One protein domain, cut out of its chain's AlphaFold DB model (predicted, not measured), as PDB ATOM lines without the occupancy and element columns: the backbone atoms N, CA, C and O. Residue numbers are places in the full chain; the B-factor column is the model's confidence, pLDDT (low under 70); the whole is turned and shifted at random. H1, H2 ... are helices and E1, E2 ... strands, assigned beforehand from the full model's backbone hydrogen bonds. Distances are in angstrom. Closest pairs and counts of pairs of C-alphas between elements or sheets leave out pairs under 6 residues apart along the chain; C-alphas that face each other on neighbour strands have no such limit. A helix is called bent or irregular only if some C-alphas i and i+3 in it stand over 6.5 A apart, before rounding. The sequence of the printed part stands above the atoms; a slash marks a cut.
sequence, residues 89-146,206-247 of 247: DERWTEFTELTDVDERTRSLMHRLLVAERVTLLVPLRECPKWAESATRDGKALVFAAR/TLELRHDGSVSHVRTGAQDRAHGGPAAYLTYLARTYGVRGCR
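Overview. This is residues 89 to 146 and 206 to 247 of the 247 residues of the protein "YrdC-like domain-containing protein" of Amycolatopsis orientalis (UniProt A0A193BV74). A twisted wall of four strands, E2, E1, E3 and E4, has two helices over one face, H2 along E1 and H5 slantwise over the edge strand E4, the two steeply tilted to each other, with no named helix over the other face. H3 sits beyond the E2 edge, H1 lies out past H2, and short H4 makes a corner with H5 at the far end. The printed part has 100 residues, with five named helices and four named strands in the order H1 H2 E1 H3 E2 E3 E4 H4 H5; the sheet, E2 E1 E3 E4, is mixed, and the class is mixed, helices and strands. It is compact, with a radius of gyration of the C-alphas of 12.9 A, and its spans are 39 by 25 by 24 A, only just elongated.

Arrangement. E2, residues 139 to 143, and E1, residues 119 to 123, are antiparallel at 152 degrees, with N 142 and O 120 2.8 A apart. E3, residues 206 to 209, is parallel to E1 at 25 degrees, with N 121 and O 207 2.8 A apart. E4, residues 215 to 219, forms a hairpin with E3, antiparallel at 154 degrees, with N 208 and O 216 2.8 A apart. From edge to edge the strands' lines turn by 70 degrees. H2, residues 103 to 115, and H5, residues 230 to 241, lie on the same face, two layers, helices on one face of a sheet. H2 lies over E1 at a height over the sheet of 10.3 A and runs along the strands, at 11 degrees to E1 on the local plane; the closest C-alphas, of Leu 113 and Thr 119, are 6.5 A apart. H5 lies over E4 at a height of 9.7 A, its local plane only just fitted, to 6 C-alphas, and runs slantwise to the strands at 36 degrees to E4 on the local plane; the closest C-alphas, of His 217 and Pro 230, are 6.5 A apart. H2 and H5 are close but not clearly touching, at a steep tilt of 59 degrees; their closest C-alphas, of Leu 108 and Tyr 241, are 7.3 A apart. H1, residues 89 to 97, is not on the sheet and is close to H2 but not clearly touching, the closest C-alphas, of Thr 96 and Arg 106, being 7.2 A apart. H3, residues 129 to 134, only grazes the sheet with residues 131 to 134; C-alphas 134 and 140 are its closest to E2, 5.2 A apart. H4, residues 222 to 226, is only just not on the sheet, with 4 pairs of C-alphas within 10 A, and touches H5 only at the corner, through residues 230 to 233 of H5; the closest C-alphas, of Asp 224 and Tyr 233, are 5.1 A apart. Every O i to N i+4 pair is within hydrogen-bond range in H1, H2, H4 and H5; in H3 0 of 2 are, against 2 of 3 O i to N i+3 pairs.

Along the chain. E1 measures 13.3 A, E2 13.0 A, E3 9.9 A and E4 12.4 A from first to last C-alpha. H2 measures 17.4 A, H5 16.0 A, H1 12.4 A, H3 10.1 A and H4 6.2 A. H3 is irregular: C-alphas 130 and 133 are 7.3 A apart. H1 begins with C-alpha 89 at (64.462, 27.248, 332.184), E1 with C-alpha 119 at (79.728, 18.972, 331.554), and H5 ends with C-alpha 241 at (69.573, 6.167, 328.610).

Size, cuts and confidence. The two C-alphas farthest apart, of Lys 129 and Gly 228, are 38.6 A apart. Residues 147 to 205 are cut out, and C-alphas 146 and 206 are 15.9 A apart across the cut, in the link from E2 to E3. The links that are printed whole are tight. Mean pLDDT of the printed part is 94.0, and residues 245 to 247, at the chain's end, are under 70.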
ATOM      1  N   ASP A  89      65.210  27.727 333.354       89.25
ATOM      2  CA  ASP A  89      64.462  27.248 332.184       89.25
ATOM      3  C   ASP A  89      64.517  28.221 330.997       89.25
ATOM      4  O   ASP A  89      64.514  27.802 329.839       89.25
ATOM      5  N   GLU A  90      64.617  29.524 331.264       91.19
ATOM      6  CA  GLU A  90      64.757  30.543 330.221       91.19
ATOM      7  C   GLU A  90      66.111  30.385 329.517       91.19
ATOM      8  O   GLU A  90      66.172  30.285 328.295       91.19
ATOM      9  N   ARG A  91      67.200  30.241 330.286       91.81
ATOM     10  CA  ARG A  91      68.545  29.967 329.748       91.81
ATOM     11  C   ARG A  91      68.625  28.611 329.053       91.81
ATOM     12  O   ARG A  91      69.361  28.472 328.080       91.81
ATOM     13  N   TRP A  92      67.883  27.622 329.545       92.62
ATOM     14  CA  TRP A  92      67.763  26.326 328.887       92.62
ATOM     15  C   TRP A  92      67.123  26.456 327.501       92.62
ATOM     16  O   TRP A  92      67.687  25.962 326.530       92.62
ATOM     17  N   THR A  93      65.992  27.157 327.414       92.50
ATOM     18  CA  THR A  93      65.246  27.377 326.165       92.50
ATOM     19  C   THR A  93      66.076  28.163 325.153       92.50
ATOM     20  O   THR A  93      66.260  27.703 324.030       92.50
ATOM     21  N   GLU A  94      66.675  29.286 325.569       92.75
ATOM     22  CA  GLU A  94      67.570  30.069 324.704       92.75
ATOM     23  C   GLU A  94      68.718  29.216 324.150       92.75
ATOM     24  O   GLU A  94      69.108  29.360 322.994       92.75
ATOM     25  N   PHE A  95      69.293  28.333 324.971       94.19
ATOM     26  CA  PHE A  95      70.406  27.498 324.542       94.19
ATOM     27  C   PHE A  95      69.967  26.388 323.581       94.19
ATOM     28  O   PHE A  95      70.643  26.157 322.579       94.19
ATOM     29  N   THR A  96      68.856  25.692 323.848       93.50
ATOM     30  CA  THR A  96      68.397  24.573 323.007       93.50
ATOM     31  C   THR A  96      68.003  25.018 321.602       93.50
ATOM     32  O   THR A  96      68.213  24.258 320.653       93.50
ATOM     33  N   GLU A  97      67.506  26.244 321.431       93.56
ATOM     34  CA  GLU A  97      67.193  26.826 320.118       93.56
ATOM     35  C   GLU A  97      68.424  26.927 319.200       93.56
ATOM     36  O   GLU A  97      68.306  26.709 317.988       93.56
ATOM     37  N   LEU A  98      69.609  27.141 319.784       94.06
ATOM     38  CA  LEU A  98      70.896  27.224 319.081       94.06
ATOM     39  C   LEU A  98      71.474  25.859 318.708       94.06
ATOM     40  O   LEU A  98      72.421  25.781 317.925       94.06
ATOM     41  N   THR A  99      70.962  24.778 319.296       94.12
ATOM     42  CA  THR A  99      71.508  23.438 319.073       94.12
ATOM     43  C   THR A  99      70.989  22.826 317.779       94.12
ATOM     44  O   THR A  99      69.849  23.052 317.358       94.12
ATOM     45  N   ASP A 100      71.827  22.006 317.155       84.94
ATOM     46  CA  ASP A 100      71.487  21.252 315.948       84.94
ATOM     47  C   ASP A 100      71.198  19.778 316.277       84.94
ATOM     48  O   ASP A 100      71.805  18.857 315.736       84.94
ATOM     49  N   VAL A 101      70.326  19.556 317.265       90.62
ATOM     50  CA  VAL A 101      69.953  18.219 317.743       90.62
ATOM     51  C   VAL A 101      68.438  18.017 317.748       90.62
ATOM     52  O   VAL A 101      67.676  18.959 317.999       90.62
ATOM     53  N   ASP A 102      68.012  16.776 317.502       92.69
ATOM     54  CA  ASP A 102      66.605  16.367 317.542       92.69
ATOM     55  C   ASP A 102      66.036  16.331 318.975       92.69
ATOM     56  O   ASP A 102      66.763  16.412 319.968       92.69
ATOM     57  N   GLU A 103      64.715  16.199 319.105       93.12
ATOM     58  CA  GLU A 103      64.034  16.242 320.409       93.12
ATOM     59  C   GLU A 103      64.488  15.120 321.359       93.12
ATOM     60  O   GLU A 103      64.652  15.320 322.566       93.12
ATOM     61  N   ARG A 104      64.774  13.934 320.808       93.88
ATOM     62  CA  ARG A 104      65.315  12.810 321.581       93.88
ATOM     63  C   ARG A 104      66.674  13.167 322.179       93.88
ATOM     64  O   ARG A 104      66.929  12.894 323.355       93.88
ATOM     65  N   THR A 105      67.540  13.781 321.389       94.94
ATOM     66  CA  THR A 105      68.887  14.180 321.788       94.94
ATOM     67  C   THR A 105      68.856  15.380 322.732       94.94
ATOM     68  O   THR A 105      69.630  15.409 323.688       94.94
ATOM     69  N   ARG A 106      67.906  16.312 322.575       94.94
ATOM     70  CA  ARG A 106      67.641  17.385 323.556       94.94
ATOM     71  C   ARG A 106      67.217  16.821 324.910       94.94
ATOM     72  O   ARG A 106      67.756  17.218 325.945       94.94
ATOM     73  N   SER A 107      66.314  15.843 324.912       95.00
ATOM     74  CA  SER A 107      65.899  15.132 326.126       95.00
ATOM     75  C   SER A 107      67.072  14.405 326.797       95.00
ATOM     76  O   SER A 107      67.219  14.450 328.022       95.00
ATOM     77  N   LEU A 108      67.943  13.767 326.009       96.25
ATOM     78  CA  LEU A 108      69.175  13.157 326.513       96.25
ATOM     79  C   LEU A 108      70.124  14.204 327.109       96.25
ATOM     80  O   LEU A 108      70.609  14.022 328.225       96.25
ATOM     81  N   MET A 109      70.355  15.308 326.399       96.56
ATOM     82  CA  MET A 109      71.183  16.426 326.846       96.56
ATOM     83  C   MET A 109      70.726  16.937 328.217       96.56
ATOM     84  O   MET A 109      71.555  17.112 329.110       96.56
ATOM     85  N   HIS A 110      69.415  17.097 328.420       95.62
ATOM     86  CA  HIS A 110      68.844  17.477 329.714       95.62
ATOM     87  C   HIS A 110      69.180  16.474 330.821       95.62
ATOM     88  O   HIS A 110      69.661  16.864 331.886       95.62
ATOM     89  N   ARG A 111      68.987  15.171 330.576       96.25
ATOM     90  CA  ARG A 111      69.312  14.127 331.566       96.25
ATOM     91  C   ARG A 111      70.797  14.132 331.925       96.25
ATOM     92  O   ARG A 111      71.136  14.091 333.107       96.25
ATOM     93  N   LEU A 112      71.674  14.252 330.932       97.12
ATOM     94  CA  LEU A 112      73.119  14.307 331.141       97.12
ATOM     95  C   LEU A 112      73.532  15.549 331.958       97.12
ATOM     96  O   LEU A 112      74.283  15.449 332.929       97.12
ATOM     97  N   LEU A 113      73.013  16.727 331.617       96.25
ATOM     98  CA  LEU A 113      73.388  17.977 332.281       96.25
ATOM     99  C   LEU A 113      72.801  18.120 333.694       96.25
ATOM    100  O   LEU A 113      73.479  18.633 334.584       96.25
ATOM    101  N   VAL A 114      71.562  17.673 333.920       93.12
ATOM    102  CA  VAL A 114      70.822  17.945 335.166       93.12
ATOM    103  C   VAL A 114      70.822  16.756 336.128       93.12
ATOM    104  O   VAL A 114      71.053  16.944 337.327       93.12
ATOM    105  N   ALA A 115      70.585  15.537 335.630       93.19
ATOM    106  CA  ALA A 115      70.523  14.335 336.466       93.19
ATOM    107  C   ALA A 115      71.919  13.744 336.699       93.19
ATOM    108  O   ALA A 115      72.344  13.598 337.844       93.19
ATOM    109  N   GLU A 116      72.663  13.495 335.620       95.94
ATOM    110  CA  GLU A 116      74.039  12.982 335.691       95.94
ATOM    111  C   GLU A 116      75.053  14.068 336.087       95.94
ATOM    112  O   GLU A 116      76.141  13.773 336.588       95.94
ATOM    113  N   ARG A 117      74.687  15.346 335.911       96.19
ATOM    114  CA  ARG A 117      75.497  16.516 336.291       96.19
ATOM    115  C   ARG A 117      76.864  16.553 335.608       96.19
ATOM    116  O   ARG A 117      77.838  17.025 336.201       96.19
ATOM    117  N   VAL A 118      76.966  16.035 334.385       97.44
ATOM    118  CA  VAL A 118      78.195  16.136 333.587       97.44
ATOM    119  C   VAL A 118      78.335  17.533 332.974       97.44
ATOM    120  O   VAL A 118      77.377  18.300 332.912       97.44
ATOM    121  N   THR A 119      79.538  17.868 332.511       98.38
ATOM    122  CA  THR A 119      79.728  18.972 331.554       98.38
ATOM    123  C   THR A 119      79.646  18.393 330.141       98.38
ATOM    124  O   THR A 119      80.237  17.342 329.889       98.38
ATOM    125  N   LEU A 120      78.965  19.063 329.213       98.31
ATOM    126  CA  LEU A 120      78.842  18.612 327.824       98.31
ATOM    127  C   LEU A 120      79.521  19.564 326.845       98.31
ATOM    128  O   LEU A 120      79.408  20.775 326.988       98.31
ATOM    129  N   LEU A 121      80.169  19.015 325.823       98.38
ATOM    130  CA  LEU A 121      80.350  19.688 324.542       98.38
ATOM    131  C   LEU A 121      79.118  19.397 323.684       98.38
ATOM    132  O   LEU A 121      78.814  18.230 323.437       98.38
ATOM    133  N   VAL A 122      78.411  20.442 323.265       97.81
ATOM    134  CA  VAL A 122      77.144  20.351 322.527       97.81
ATOM    135  C   VAL A 122      77.290  21.051 321.176       97.81
ATOM    136  O   VAL A 122      77.738  22.200 321.160       97.81
ATOM    137  N   PRO A 123      76.924  20.408 320.055       96.88
ATOM    138  CA  PRO A 123      77.007  21.018 318.739       96.88
ATOM    139  C   PRO A 123      75.983  22.144 318.600       96.88
ATOM    140  O   PRO A 123      74.810  22.002 318.964       96.88
ATOM    141  N   LEU A 124      76.443  23.263 318.054       96.25
ATOM    142  CA  LEU A 124      75.617  24.419 317.747       96.25
ATOM    143  C   LEU A 124      75.352  24.499 316.244       96.25
ATOM    144  O   LEU A 124      76.236  24.228 315.434       96.25
ATOM    145  N   ARG A 125      74.146  24.940 315.887       94.94
ATOM    146  CA  ARG A 125      73.799  25.367 314.528       94.94
ATOM    147  C   ARG A 125      74.421  26.725 314.214       94.94
ATOM    148  O   ARG A 125      74.920  26.954 313.120       94.94
ATOM    149  N   GLU A 126      74.398  27.613 315.202       92.69
ATOM    150  CA  GLU A 126      74.960  28.956 315.140       92.69
ATOM    151  C   GLU A 126      75.543  29.357 316.499       92.69
ATOM    152  O   GLU A 126      75.045  28.953 317.551       92.69
ATOM    153  N   CYS A 127      76.611  30.155 316.485       95.25
ATOM    154  CA  CYS A 127      77.248  30.651 317.702       95.25
ATOM    155  C   CYS A 127      76.924  32.139 317.891       95.25
ATOM    156  O   CYS A 127      77.490  32.976 317.182       95.25
ATOM    157  N   PRO A 128      76.040  32.509 318.832       95.12
ATOM    158  CA  PRO A 128      75.811  33.910 319.141       95.12
ATOM    159  C   PRO A 128      76.978  34.488 319.949       95.12
ATOM    160  O   PRO A 128      77.622  33.783 320.729       95.12
ATOM    161  N   LYS A 129      77.176  35.811 319.862       93.94
ATOM    162  CA  LYS A 129      78.281  36.527 320.534       93.94
ATOM    163  C   LYS A 129      78.448  36.188 322.015       93.94
ATOM    164  O   LYS A 129      79.554  36.080 322.527       93.94
ATOM    165  N   TRP A 130      77.339  36.006 322.727       93.25
ATOM    166  CA  TRP A 130      77.363  35.710 324.159       93.25
ATOM    167  C   TRP A 130      77.827  34.278 324.487       93.25
ATOM    168  O   TRP A 130      78.210  34.017 325.623       93.25
ATOM    169  N   ALA A 131      77.808  33.356 323.520       95.12
ATOM    170  CA  ALA A 131      78.264  31.974 323.665       95.12
ATOM    171  C   ALA A 131      79.687  31.749 323.125       95.12
ATOM    172  O   ALA A 131      80.253  30.674 323.342       95.12
ATOM    173  N   GLU A 132      80.290  32.741 322.461       96.00
ATOM    174  CA  GLU A 132      81.608  32.625 321.816       96.00
ATOM    175  C   GLU A 132      82.685  32.127 322.781       96.00
ATOM    176  O   GLU A 132      83.426  31.202 322.461       96.00
ATOM    177  N   SER A 133      82.729  32.652 324.010       96.00
ATOM    178  CA  SER A 133      83.742  32.242 324.993       96.00
ATOM    179  C   SER A 133      83.639  30.771 325.405       96.00
ATOM    180  O   SER A 133      84.592  30.219 325.953       96.00
ATOM    181  N   ALA A 134      82.475  30.154 325.218       97.56
ATOM    182  CA  ALA A 134      82.237  28.751 325.527       97.56
ATOM    183  C   ALA A 134      82.336  27.850 324.302       97.56
ATOM    184  O   ALA A 134      82.279  26.631 324.456       97.56
ATOM    185  N   THR A 135      82.472  28.430 323.111       97.31
ATOM    186  CA  THR A 135      82.363  27.704 321.853       97.31
ATOM    187  C   THR A 135      83.727  27.515 321.220       97.31
ATOM    188  O   THR A 135      84.528  28.442 321.116       97.31
ATOM    189  N   ARG A 136      83.994  26.290 320.779       96.25
ATOM    190  CA  ARG A 136      85.174  25.940 319.996       96.25
ATOM    191  C   ARG A 136      84.794  24.857 319.000       96.25
ATOM    192  O   ARG A 136      84.091  23.920 319.363       96.25
ATOM    193  N   ASP A 137      85.240  25.002 317.755       94.56
ATOM    194  CA  ASP A 137      85.009  24.023 316.685       94.56
ATOM    195  C   ASP A 137      83.515  23.655 316.530       94.56
ATOM    196  O   ASP A 137      83.144  22.486 316.440       94.56
ATOM    197  N   GLY A 138      82.641  24.672 316.580       95.12
ATOM    198  CA  GLY A 138      81.183  24.522 316.460       95.12
ATOM    199  C   GLY A 138      80.481  23.920 317.684       95.12
ATOM    200  O   GLY A 138      79.285  23.646 317.622       95.12
ATOM    201  N   LYS A 139      81.189  23.706 318.801       97.12
ATOM    202  CA  LYS A 139      80.644  23.068 320.008       97.12
ATOM    203  C   LYS A 139      80.738  23.993 321.211       97.12
ATOM    204  O   LYS A 139      81.822  24.477 321.533       97.12
ATOM    205  N   ALA A 140      79.626  24.195 321.907       97.62
ATOM    206  CA  ALA A 140      79.599  24.903 323.181       97.62
ATOM    207  C   ALA A 140      79.913  23.959 324.344       97.62
ATOM    208  O   ALA A 140      79.350  22.871 324.436       97.62
ATOM    209  N   LEU A 141      80.769  24.398 325.265       98.50
ATOM    210  CA  LEU A 141      80.985  23.750 326.554       98.50
ATOM    211  C   LEU A 141      79.931  24.234 327.557       98.50
ATOM    212  O   LEU A 141      79.888  25.414 327.908       98.50
ATOM    213  N   VAL A 142      79.106  23.314 328.044       98.12
ATOM    214  CA  VAL A 142      77.907  23.592 328.834       98.12
ATOM    215  C   VAL A 142      77.946  22.844 330.155       98.12
ATOM    216  O   VAL A 142      78.238  21.649 330.210       98.12
ATOM    217  N   PHE A 143      77.598  23.546 331.222       97.50
ATOM    218  CA  PHE A 143      77.447  23.017 332.568       97.50
ATOM    219  C   PHE A 143      76.050  23.364 333.094       97.50
ATOM    220  O   PHE A 143      75.576  24.483 332.909       97.50
ATOM    221  N   ALA A 144      75.389  22.424 333.772       94.19
ATOM    222  CA  ALA A 144      74.095  22.689 334.415       94.19
ATOM    223  C   ALA A 144      73.950  22.045 335.799       94.19
ATOM    224  O   ALA A 144      72.860  22.056 336.375       94.19
ATOM    225  N   ALA A 145      75.032  21.499 336.370       90.62
ATOM    226  CA  ALA A 145      74.948  20.979 337.725       90.62
ATOM    227  C   ALA A 145      74.607  22.134 338.675       90.62
ATOM    228  O   ALA A 145      75.260  23.179 338.690       90.62
ATOM    229  N   ARG A 146      73.538  21.954 339.449       87.00
ATOM    230  CA  ARG A 146      73.013  22.985 340.338       87.00
ATOM    231  C   ARG A 146      72.628  22.368 341.663       87.00
ATOM    232  O   ARG A 146      71.819  21.442 341.724       87.00
ATOM    233  N   THR A 206      83.575  15.335 331.617       98.44
ATOM    234  CA  THR A 206      83.192  16.017 330.376       98.44
ATOM    235  C   THR A 206      82.933  14.981 329.299       98.44
ATOM    236  O   THR A 206      83.789  14.129 329.051       98.44
ATOM    237  N   LEU A 207      81.767  15.073 328.665       98.44
ATOM    238  CA  LEU A 207      81.402  14.274 327.502       98.44
ATOM    239  C   LEU A 207      81.204  15.184 326.293       98.44
ATOM    240  O   LEU A 207      80.899  16.366 326.432       98.44
ATOM    241  N   GLU A 208      81.341  14.615 325.111       98.00
ATOM    242  CA  GLU A 208      80.899  15.217 323.863       98.00
ATOM    243  C   GLU A 208      79.612  14.537 323.418       98.00
ATOM    244  O   GLU A 208      79.554  13.309 323.369       98.00
ATOM    245  N   LEU A 209      78.598  15.341 323.107       97.44
ATOM    246  CA  LEU A 209      77.348  14.910 322.499       97.44
ATOM    247  C   LEU A 209      77.429  15.151 320.989       97.44
ATOM    248  O   LEU A 209      77.811  16.239 320.568       97.44
ATOM    249  N   ARG A 210      77.067  14.165 320.170       94.56
ATOM    250  CA  ARG A 210      76.957  14.322 318.710       94.56
ATOM    251  C   ARG A 210      75.506  14.559 318.289       94.56
ATOM    252  O   ARG A 210      74.578  14.295 319.051       94.56
ATOM    253  N   HIS A 211      75.324  15.014 317.048       91.81
ATOM    254  CA  HIS A 211      74.011  15.296 316.452       91.81
ATOM    255  C   HIS A 211      73.046  14.096 316.488       91.81
ATOM    256  O   HIS A 211      71.842  14.276 316.623       91.81
ATOM    257  N   ASP A 212      73.575  12.872 316.410       90.94
ATOM    258  CA  ASP A 212      72.812  11.617 316.403       90.94
ATOM    259  C   ASP A 212      72.517  11.048 317.808       90.94
ATOM    260  O   ASP A 212      72.063   9.902 317.943       90.94
ATOM    261  N   GLY A 213      72.835  11.818 318.855       92.94
ATOM    262  CA  GLY A 213      72.679  11.436 320.255       92.94
ATOM    263  C   GLY A 213      73.741  10.465 320.772       92.94
ATOM    264  O   GLY A 213      73.620   9.973 321.898       92.94
ATOM    265  N   SER A 214      74.778  10.163 319.986       95.44
ATOM    266  CA  SER A 214      75.928   9.413 320.488       95.44
ATOM    267  C   SER A 214      76.807  10.278 321.392       95.44
ATOM    268  O   SER A 214      76.858  11.505 321.268       95.44
ATOM    269  N   VAL A 215      77.501   9.628 322.327       97.06
ATOM    270  CA  VAL A 215      78.368  10.301 323.298       97.06
ATOM    271  C   VAL A 215      79.769   9.706 323.306       97.06
ATOM    272  O   VAL A 215      79.942   8.488 323.211       97.06
ATOM    273  N   SER A 216      80.775  10.564 323.451       97.38
ATOM    274  CA  SER A 216      82.162  10.165 323.725       97.38
ATOM    275  C   SER A 216      82.690  10.846 324.978       97.38
ATOM    276  O   SER A 216      82.271  11.944 325.344       97.38
ATOM    277  N   HIS A 217      83.619  10.180 325.656       97.94
ATOM    278  CA  HIS A 217      84.288  10.743 326.822       97.94
ATOM    279  C   HIS A 217      85.392  11.712 326.393       97.94
ATOM    280  O   HIS A 217      86.114  11.450 325.437       97.94
ATOM    281  N   VAL A 218      85.499  12.842 327.093       97.94
ATOM    282  CA  VAL A 218      86.485  13.898 326.803       97.94
ATOM    283  C   VAL A 218      87.419  14.112 327.987       97.94
ATOM    284  O   VAL A 218      88.616  14.321 327.815       97.94
ATOM    285  N   ARG A 219      86.878  14.104 329.211       96.69
ATOM    286  CA  ARG A 219      87.667  14.354 330.422       96.69
ATOM    287  C   ARG A 219      87.110  13.609 331.620       96.69
ATOM    288  O   ARG A 219      85.915  13.683 331.898       96.69
ATOM    289  N   THR A 220      88.000  12.988 332.385       96.75
ATOM    290  CA  THR A 220      87.666  12.348 333.659       96.75
ATOM    291  C   THR A 220      87.227  13.355 334.719       96.75
ATOM    292  O   THR A 220      87.705  14.491 334.768       96.75
ATOM    293  N   GLY A 221      86.322  12.921 335.587       96.12
ATOM    294  CA  GLY A 221      85.768  13.691 336.687       96.12
ATOM    295  C   GLY A 221      85.034  12.808 337.695       96.12
ATOM    296  O   GLY A 221      85.385  11.651 337.899       96.12
ATOM    297  N   ALA A 222      84.063  13.379 338.401       96.50
ATOM    298  CA  ALA A 222      83.402  12.688 339.502       96.50
ATOM    299  C   ALA A 222      82.539  11.501 339.038       96.50
ATOM    300  O   ALA A 222      82.527  10.461 339.692       96.50
ATOM    301  N   GLN A 223      81.837  11.643 337.912       97.06
ATOM    302  CA  GLN A 223      80.869  10.656 337.441       97.06
ATOM    303  C   GLN A 223      81.543   9.377 336.960       97.06
ATOM    304  O   GLN A 223      81.199   8.294 337.423       97.06
ATOM    305  N   ASP A 224      82.524   9.481 336.065       97.00
ATOM    306  CA  ASP A 224      83.202   8.298 335.540       97.00
ATOM    307  C   ASP A 224      84.013   7.578 336.617       97.00
ATOM    308  O   ASP A 224      83.981   6.351 336.674       97.00
ATOM    309  N   ARG A 225      84.651   8.307 337.541       96.19
ATOM    310  CA  ARG A 225      85.319   7.698 338.706       96.19
ATOM    311  C   ARG A 225      84.362   6.883 339.569       96.19
ATOM    312  O   ARG A 225      84.715   5.772 339.951       96.19
ATOM    313  N   ALA A 226      83.156   7.392 339.828       95.50
ATOM    314  CA  ALA A 226      82.145   6.667 340.600       95.50
ATOM    315  C   ALA A 226      81.707   5.349 339.935       95.50
ATOM    316  O   ALA A 226      81.235   4.448 340.623       95.50
ATOM    317  N   HIS A 227      81.905   5.215 338.621       96.38
ATOM    318  CA  HIS A 227      81.583   4.012 337.852       96.38
ATOM    319  C   HIS A 227      82.807   3.134 337.543       96.38
ATOM    320  O   HIS A 227      82.678   2.157 336.813       96.38
ATOM    321  N   GLY A 228      83.994   3.457 338.068       96.56
ATOM    322  CA  GLY A 228      85.222   2.696 337.803       96.56
ATOM    323  C   GLY A 228      85.950   3.076 336.506       96.56
ATOM    324  O   GLY A 228      86.841   2.353 336.072       96.56
ATOM    325  N   GLY A 229      85.604   4.211 335.893       97.06
ATOM    326  CA  GLY A 229      86.330   4.815 334.775       97.06
ATOM    327  C   GLY A 229      85.472   5.119 333.537       97.06
ATOM    328  O   GLY A 229      84.279   4.803 333.499       97.06
ATOM    329  N   PRO A 230      86.077   5.725 332.495       97.19
ATOM    330  CA  PRO A 230      85.371   6.198 331.301       97.19
ATOM    331  C   PRO A 230      84.514   5.131 330.604       97.19
ATOM    332  O   PRO A 230      83.336   5.359 330.338       97.19
ATOM    333  N   ALA A 231      85.078   3.949 330.340       96.31
ATOM    334  CA  ALA A 231      84.396   2.886 329.595       96.31
ATOM    335  C   ALA A 231      83.192   2.305 330.355       96.31
ATOM    336  O   ALA A 231      82.129   2.064 329.773       96.31
ATOM    337  N   ALA A 232      83.343   2.116 331.668       97.44
ATOM    338  CA  ALA A 232      82.264   1.648 332.529       97.44
ATOM    339  C   ALA A 232      81.135   2.684 332.611       97.44
ATOM    340  O   ALA A 232      79.960   2.323 332.524       97.44
ATOM    341  N   TYR A 233      81.479   3.974 332.669       97.75
ATOM    342  CA  TYR A 233      80.484   5.040 332.667       97.75
ATOM    343  C   TYR A 233      79.710   5.134 331.348       97.75
ATOM    344  O   TYR A 233      78.484   5.184 331.366       97.75
ATOM    345  N   LEU A 234      80.386   5.069 330.196       97.12
ATOM    346  CA  LEU A 234      79.704   5.041 328.893       97.12
ATOM    347  C   LEU A 234      78.793   3.809 328.749       97.12
ATOM    348  O   LEU A 234      77.695   3.918 328.207       97.12
ATOM    349  N   THR A 235      79.207   2.656 329.286       96.56
ATOM    350  CA  THR A 235      78.376   1.439 329.323       96.56
ATOM    351  C   THR A 235      77.127   1.638 330.183       96.56
ATOM    352  O   THR A 235      76.033   1.240 329.782       96.56
ATOM    353  N   TYR A 236      77.272   2.271 331.349       97.00
ATOM    354  CA  TYR A 236      76.140   2.647 332.194       97.00
ATOM    355  C   TYR A 236      75.183   3.584 331.448       97.00
ATOM    356  O   TYR A 236      73.991   3.292 331.378       97.00
ATOM    357  N   LEU A 237      75.689   4.647 330.811       96.81
ATOM    358  CA  LEU A 237      74.844   5.575 330.057       96.81
ATOM    359  C   LEU A 237      74.093   4.861 328.927       96.81
ATOM    360  O   LEU A 237      72.908   5.127 328.717       96.81
ATOM    361  N   ALA A 238      74.751   3.938 328.219       95.38
ATOM    362  CA  ALA A 238      74.130   3.166 327.144       95.38
ATOM    363  C   ALA A 238      72.970   2.301 327.662       95.38
ATOM    364  O   ALA A 238      71.910   2.259 327.041       95.38
ATOM    365  N   ARG A 239      73.136   1.664 328.828       96.19
ATOM    366  CA  ARG A 239      72.095   0.841 329.463       96.19
ATOM    367  C   ARG A 239      70.938   1.672 330.022       96.19
ATOM    368  O   ARG A 239      69.789   1.283 329.862       96.19
ATOM    369  N   THR A 240      71.236   2.801 330.661       95.75
ATOM    370  CA  THR A 240      70.245   3.610 331.390       95.75
ATOM    371  C   THR A 240      69.466   4.555 330.476       95.75
ATOM    372  O   THR A 240      68.271   4.775 330.669       95.75
ATOM    373  N   TYR A 241      70.133   5.121 329.469       94.00
ATOM    374  CA  TYR A 241      69.573   6.167 328.610       94.00
ATOM    375  C   TYR A 241      69.499   5.771 327.133       94.00
ATOM    376  O   TYR A 241      69.038   6.566 326.314       94.00
ATOM    377  N   GLY A 242      69.942   4.562 326.770       88.81
ATOM    378  CA  GLY A 242      69.933   4.100 325.382       88.81
ATOM    379  C   GLY A 242      70.860   4.907 324.472       88.81
ATOM    380  O   GLY A 242      70.577   5.027 323.278       88.81
ATOM    381  N   VAL A 243      71.921   5.513 325.023       86.88
ATOM    382  CA  VAL A 243      72.905   6.252 324.219       86.88
ATOM    383  C   VAL A 243      73.791   5.294 323.441       86.88
ATOM    384  O   VAL A 243      74.145   4.214 323.918       86.88
ATOM    385  N   ARG A 244      74.203   5.715 322.247       82.31
ATOM    386  CA  ARG A 244      75.246   5.022 321.492       82.31
ATOM    387  C   ARG A 244      76.601   5.546 321.957       82.31
ATOM    388  O   ARG A 244      76.857   6.744 321.892       82.31
ATOM    389  N   GLY A 245      77.451   4.662 322.470       67.56
ATOM    390  CA  GLY A 245      78.829   5.017 322.795       67.56
ATOM    391  C   GLY A 245      79.664   5.097 321.522       67.56
ATOM    392  O   GLY A 245      79.680   4.143 320.744       67.56
ATOM    393  N   CYS A 246      80.372   6.204 321.324       62.12
ATOM    394  CA  CYS A 246      81.486   6.243 320.381       62.12
ATOM    395  C   CYS A 246      82.754   5.810 321.119       62.12
ATOM    396  O   CYS A 246      82.984   6.245 322.250       62.12
ATOM    397  N   ARG A 247      83.527   4.914 320.496       52.94
ATOM    398  CA  ARG A 247      84.853   4.533 320.992       52.94
ATOM    399  C   ARG A 247      85.825   5.697 320.871       52.94
ATOM    400  O   ARG A 247      85.696   6.449 319.879       52.94
TER     401      ARG A 247